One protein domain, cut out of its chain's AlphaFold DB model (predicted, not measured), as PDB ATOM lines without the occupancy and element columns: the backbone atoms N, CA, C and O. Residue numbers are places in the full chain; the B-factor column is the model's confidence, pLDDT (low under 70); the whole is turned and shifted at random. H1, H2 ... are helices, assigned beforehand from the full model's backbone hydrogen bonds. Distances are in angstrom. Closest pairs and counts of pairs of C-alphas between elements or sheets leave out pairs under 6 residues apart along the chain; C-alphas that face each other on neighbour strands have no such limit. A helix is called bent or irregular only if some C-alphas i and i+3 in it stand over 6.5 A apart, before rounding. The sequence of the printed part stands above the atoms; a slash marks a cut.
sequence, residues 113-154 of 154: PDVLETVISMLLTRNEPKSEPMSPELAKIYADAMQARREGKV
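AT A GLANCE: This is residues 113 to 154 of the 154 residues of an uncharacterized protein of Lampropedia hyalina DSM 16112 (UniProt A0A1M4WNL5). Two helices of equal length, H1 and H2, stand as the two legs of an open arch, with a stretched link, residues 128 to 135, spanning from the end of one to the start of the other and an empty gap between them. The chain runs along H1, crosses over, and comes back along H2, with a short tail of residues 151 to 154 past the foot of H2. The printed part has 42 residues with two named helices and no named strand, and its class is all helix. It is extended, with a radius of gyration of the C-alphas of 15.2 A, and flat, spanning 37 by 26 by 12 A.

IN THESE COORDINATES: H1 holds residues 113 to 127 and measures 21.5 A from C-alpha 113 at (3.847, -55.855, -26.245) to C-alpha 127 at (-16.188, -51.894, -32.925). H2 holds residues 136 to 150 and measures 21.2 A, ending at C-alpha 150 at (0.015, -26.170, -29.268).

HOW THE PARTS SIT: H1 and H2 are apart, with no C-alpha of the one within 8 A of the other. Along H1 the C-alpha x falls from 3.847 to -16.188, while along H2 it rises from -14.653 to 0.015. Residues 113 to 133, of which 113 to 127 belong to H1, stand free. In H2 every O i to N i+4 pair is within hydrogen-bond range; in H1 10 of 11 are. Neither helix is bent.

THE WHOLE: The two C-alphas farthest apart, those of Val 115 and Lys 153, are 37.5 A apart. The printed part has no cut and ends at Val 154, the chain's last residue. The link from H1 to H2, 8 residues, is short. The mean pLDDT of the printed part is 70.4, and residues 127 to 135, 149 to 150 and 152 to 154 are under 70.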
ATOM      1  N   PRO A 113       4.619 -57.021 -26.671       78.81
ATOM      2  CA  PRO A 113       3.847 -55.855 -26.245       78.81
ATOM      3  C   PRO A 113       3.434 -54.962 -27.425       78.81
ATOM      4  O   PRO A 113       2.258 -54.621 -27.521       78.81
ATOM      5  N   ASP A 114       4.333 -54.705 -28.379       80.12
ATOM      6  CA  ASP A 114       4.051 -53.877 -29.564       80.12
ATOM      7  C   ASP A 114       2.980 -54.505 -30.481       80.12
ATOM      8  O   ASP A 114       2.079 -53.835 -30.998       80.12
ATOM      9  N   VAL A 115       3.050 -55.827 -30.684       81.44
ATOM     10  CA  VAL A 115       2.071 -56.557 -31.506       81.44
ATOM     11  C   VAL A 115       0.720 -56.649 -30.795       81.44
ATOM     12  O   VAL A 115      -0.319 -56.498 -31.439       81.44
ATOM     13  N   LEU A 116       0.708 -56.849 -29.477       81.75
ATOM     14  CA  LEU A 116      -0.515 -56.857 -28.674       81.75
ATOM     15  C   LEU A 116      -1.201 -55.489 -28.681       81.75
ATOM     16  O   LEU A 116      -2.412 -55.431 -28.879       81.75
ATOM     17  N   GLU A 117      -0.448 -54.396 -28.540       83.06
ATOM     18  CA  GLU A 117      -0.976 -53.033 -28.654       83.06
ATOM     19  C   GLU A 117      -1.618 -52.800 -30.029       83.06
ATOM     20  O   GLU A 117      -2.736 -52.287 -30.124       83.06
ATOM     21  N   THR A 118      -0.973 -53.282 -31.095       83.50
ATOM     22  CA  THR A 118      -1.504 -53.207 -32.464       83.50
ATOM     23  C   THR A 118      -2.805 -54.004 -32.626       83.50
ATOM     24  O   THR A 118      -3.775 -53.498 -33.192       83.50
ATOM     25  N   VAL A 119      -2.863 -55.236 -32.109       82.56
ATOM     26  CA  VAL A 119      -4.071 -56.081 -32.159       82.56
ATOM     27  C   VAL A 119      -5.210 -55.443 -31.360       82.56
ATOM     28  O   VAL A 119      -6.336 -55.376 -31.852       82.56
ATOM     29  N   ILE A 120      -4.931 -54.922 -30.162       80.94
ATOM     30  CA  ILE A 120      -5.917 -54.222 -29.329       80.94
ATOM     31  C   ILE A 120      -6.439 -52.977 -30.050       80.94
ATOM     32  O   ILE A 120      -7.654 -52.783 -30.115       80.94
ATOM     33  N   SER A 121      -5.551 -52.178 -30.647       82.88
ATOM     34  CA  SER A 121      -5.922 -51.002 -31.438       82.88
ATOM     35  C   SER A 121      -6.870 -51.381 -32.580       82.88
ATOM     36  O   SER A 121      -7.977 -50.850 -32.657       82.88
ATOM     37  N   MET A 122      -6.519 -52.392 -33.383       80.31
ATOM     38  CA  MET A 122      -7.378 -52.880 -34.469       80.31
ATOM     39  C   MET A 122      -8.739 -53.393 -33.976       80.31
ATOM     40  O   MET A 122      -9.750 -53.200 -34.654       80.31
ATOM     41  N   LEU A 123      -8.798 -54.039 -32.808       79.25
ATOM     42  CA  LEU A 123     -10.053 -54.525 -32.227       79.25
ATOM     43  C   LEU A 123     -10.950 -53.394 -31.716       79.25
ATOM     44  O   LEU A 123     -12.172 -53.490 -31.868       79.25
ATOM     45  N   LEU A 124     -10.365 -52.331 -31.159       78.06
ATOM     46  CA  LEU A 124     -11.091 -51.130 -30.744       78.06
ATOM     47  C   LEU A 124     -11.690 -50.418 -31.963       78.06
ATOM     48  O   LEU A 124     -12.901 -50.201 -31.999       78.06
ATOM     49  N   THR A 125     -10.900 -50.179 -33.015       78.06
ATOM     50  CA  THR A 125     -11.385 -49.511 -34.239       78.06
ATOM     51  C   THR A 125     -12.421 -50.345 -34.998       78.06
ATOM     52  O   THR A 125     -13.277 -49.805 -35.692       78.06
ATOM     53  N   ARG A 126     -12.392 -51.679 -34.864       70.81
ATOM     54  CA  ARG A 126     -13.377 -52.579 -35.488       70.81
ATOM     55  C   ARG A 126     -14.788 -52.439 -34.903       70.81
ATOM     56  O   ARG A 126     -15.753 -52.752 -35.601       70.81
ATOM     57  N   ASN A 127     -14.909 -52.038 -33.634       60.88
ATOM     58  CA  ASN A 127     -16.188 -51.894 -32.925       60.88
ATOM     59  C   ASN A 127     -16.719 -50.456 -32.905       60.88
ATOM     60  O   ASN A 127     -17.868 -50.249 -32.508       60.88
ATOM     61  N   GLU A 128     -15.929 -49.476 -33.338       52.78
ATOM     62  CA  GLU A 128     -16.429 -48.121 -33.518       52.78
ATOM     63  C   GLU A 128     -17.432 -48.108 -34.686       52.78
ATOM     64  O   GLU A 128     -17.151 -48.667 -35.755       52.78
ATOM     65  N   PRO A 129     -18.634 -47.516 -34.518       41.75
ATOM     66  CA  PRO A 129     -19.477 -47.225 -35.669       41.75
ATOM     67  C   PRO A 129     -18.613 -46.404 -36.617       41.75
ATOM     68  O   PRO A 129     -18.012 -45.445 -36.147       41.75
ATOM     69  N   LYS A 130     -18.508 -46.803 -37.898       44.47
ATOM     70  CA  LYS A 130     -17.781 -46.035 -38.922       44.47
ATOM     71  C   LYS A 130     -18.216 -44.582 -38.785       44.47
ATOM     72  O   LYS A 130     -19.304 -44.236 -39.242       44.47
ATOM     73  N   SER A 131     -17.416 -43.777 -38.098       46.09
ATOM     74  CA  SER A 131     -17.674 -42.365 -37.932       46.09
ATOM     75  C   SER A 131     -17.641 -41.852 -39.352       46.09
ATOM     76  O   SER A 131     -16.648 -42.056 -40.061       46.09
ATOM     77  N   GLU A 132     -18.768 -41.314 -39.813       51.28
ATOM     78  CA  GLU A 132     -18.812 -40.630 -41.094       51.28
ATOM     79  C   GLU A 132     -17.576 -39.728 -41.161       51.28
ATOM     80  O   GLU A 132     -17.246 -39.095 -40.148       51.28
ATOM     81  N   PRO A 133     -16.830 -39.742 -42.283       55.53
ATOM     82  CA  PRO A 133     -15.640 -38.918 -42.404       55.53
ATOM     83  C   PRO A 133     -16.022 -37.510 -41.964       55.53
ATOM     84  O   PRO A 133     -17.006 -36.968 -42.472       55.53
ATOM     85  N   MET A 134     -15.312 -36.991 -40.951       56.19
ATOM     86  CA  MET A 134     -15.607 -35.689 -40.354       56.19
ATOM     87  C   MET A 134     -15.934 -34.706 -41.473       56.19
ATOM     88  O   MET A 134     -15.142 -34.567 -42.409       56.19
ATOM     89  N   SER A 135     -17.095 -34.047 -41.380       68.81
ATOM     90  CA  SER A 135     -17.433 -32.961 -42.299       68.81
ATOM     91  C   SER A 135     -16.213 -32.034 -42.414       68.81
ATOM     92  O   SER A 135     -15.592 -31.752 -41.381       68.81
ATOM     93  N   PRO A 136     -15.841 -31.568 -43.621       73.50
ATOM     94  CA  PRO A 136     -14.653 -30.735 -43.834       73.50
ATOM     95  C   PRO A 136     -14.557 -29.549 -42.866       73.50
ATOM     96  O   PRO A 136     -13.468 -29.117 -42.497       73.50
ATOM     97  N   GLU A 137     -15.709 -29.056 -42.417       72.56
ATOM     98  CA  GLU A 137     -15.837 -27.993 -41.430       72.56
ATOM     99  C   GLU A 137     -15.397 -28.425 -40.017       72.56
ATOM    100  O   GLU A 137     -14.609 -27.730 -39.379       72.56
ATOM    101  N   LEU A 138     -15.812 -29.608 -39.549       70.19
ATOM    102  CA  LEU A 138     -15.429 -30.153 -38.239       70.19
ATOM    103  C   LEU A 138     -13.946 -30.534 -38.185       70.19
ATOM    104  O   LEU A 138     -13.288 -30.298 -37.173       70.19
ATOM    105  N   ALA A 139     -13.405 -31.062 -39.286       72.44
ATOM    106  CA  ALA A 139     -11.980 -31.360 -39.398       72.44
ATOM    107  C   ALA A 139     -11.125 -30.086 -39.276       72.44
ATOM    108  O   ALA A 139     -10.079 -30.098 -38.624       72.44
ATOM    109  N   LYS A 140     -11.597 -28.974 -39.854       77.69
ATOM    110  CA  LYS A 140     -10.933 -27.671 -39.769       77.69
ATOM    111  C   LYS A 140     -11.002 -27.083 -38.358       77.69
ATOM    112  O   LYS A 140      -9.974 -26.696 -37.821       77.69
ATOM    113  N   ILE A 141     -12.177 -27.110 -37.722       80.75
ATOM    114  CA  ILE A 141     -12.359 -26.634 -36.338       80.75
ATOM    115  C   ILE A 141     -11.466 -27.418 -35.366       80.75
ATOM    116  O   ILE A 141     -10.848 -26.834 -34.477       80.75
ATOM    117  N   TYR A 142     -11.358 -28.736 -35.544       74.94
ATOM    118  CA  TYR A 142     -10.487 -29.570 -34.720       74.94
ATOM    119  C   TYR A 142      -8.997 -29.273 -34.955       74.94
ATOM    120  O   TYR A 142      -8.225 -29.202 -33.998       74.94
ATOM    121  N   ALA A 143      -8.589 -29.057 -36.210       76.94
ATOM    122  CA  ALA A 143      -7.219 -28.676 -36.550       76.94
ATOM    123  C   ALA A 143      -6.832 -27.315 -35.943       76.94
ATOM    124  O   ALA A 143      -5.769 -27.206 -35.328       76.94
ATOM    125  N   ASP A 144      -7.723 -26.325 -36.035       81.38
ATOM    126  CA  ASP A 144      -7.534 -24.987 -35.464       81.38
ATOM    127  C   ASP A 144      -7.475 -25.046 -33.924       81.38
ATOM    128  O   ASP A 144      -6.599 -24.440 -33.302       81.38
ATOM    129  N   ALA A 145      -8.338 -25.847 -33.283       76.19
ATOM    130  CA  ALA A 145      -8.325 -26.055 -31.831       76.19
ATOM    131  C   ALA A 145      -7.039 -26.750 -31.341       76.19
ATOM    132  O   ALA A 145      -6.487 -26.399 -30.294       76.19
ATOM    133  N   MET A 146      -6.523 -27.717 -32.104       73.94
ATOM    134  CA  MET A 146      -5.261 -28.398 -31.798       73.94
ATOM    135  C   MET A 146      -4.043 -27.489 -32.005       73.94
ATOM    136  O   MET A 146      -3.083 -27.578 -31.234       73.94
ATOM    137  N   GLN A 147      -4.075 -26.594 -32.996       76.69
ATOM    138  CA  GLN A 147      -3.048 -25.563 -33.180       76.69
ATOM    139  C   GLN A 147      -3.068 -24.535 -32.048       76.69
ATOM    140  O   GLN A 147      -2.022 -24.279 -31.457       76.69
ATOM    141  N   ALA A 148      -4.241 -24.034 -31.653       70.44
ATOM    142  CA  ALA A 148      -4.372 -23.099 -30.534       70.44
ATOM    143  C   ALA A 148      -3.849 -23.686 -29.208       70.44
ATOM    144  O   ALA A 148      -3.191 -22.992 -28.430       70.44
ATOM    145  N   ARG A 149      -4.072 -24.989 -28.981       68.62
ATOM    146  CA  ARG A 149      -3.545 -25.714 -27.816       68.62
ATOM    147  C   ARG A 149      -2.026 -25.914 -27.873       68.62
ATOM    148  O   ARG A 149      -1.373 -25.873 -26.836       68.62
ATOM    149  N   ARG A 150      -1.448 -26.108 -29.065       66.62
ATOM    150  CA  ARG A 150       0.015 -26.170 -29.268       66.62
ATOM    151  C   ARG A 150       0.694 -24.808 -29.123       66.62
ATOM    152  O   ARG A 150       1.843 -24.757 -28.704       66.62
ATOM    153  N   GLU A 151      -0.012 -23.725 -29.432       74.25
ATOM    154  CA  GLU A 151       0.467 -22.346 -29.276       74.25
ATOM    155  C   GLU A 151       0.266 -21.776 -27.859       74.25
ATOM    156  O   GLU A 151       0.606 -20.620 -27.616       74.25
ATOM    157  N   GLY A 152      -0.275 -22.561 -26.917       60.75
ATOM    158  CA  GLY A 152      -0.472 -22.133 -25.526       60.75
ATOM    159  C   GLY A 152      -1.503 -21.011 -25.354       60.75
ATOM    160  O   GLY A 152      -1.410 -20.244 -24.401       60.75
ATOM    161  N   LYS A 153      -2.466 -20.883 -26.278       57.50
ATOM    162  CA  LYS A 153      -3.492 -19.822 -26.271       57.50
ATOM    163  C   LYS A 153      -4.815 -20.228 -25.607       57.50
ATOM    164  O   LYS A 153      -5.826 -19.562 -25.823       57.50
ATOM    165  N   VAL A 154      -4.818 -21.302 -24.817       53.88
ATOM    166  CA  VAL A 154      -5.970 -21.746 -24.013       53.88
ATOM    167  C   VAL A 154      -5.505 -22.085 -22.610       53.88
ATOM    168  O   VAL A 154      -4.536 -22.873 -22.513       53.88
TER     169      VAL A 154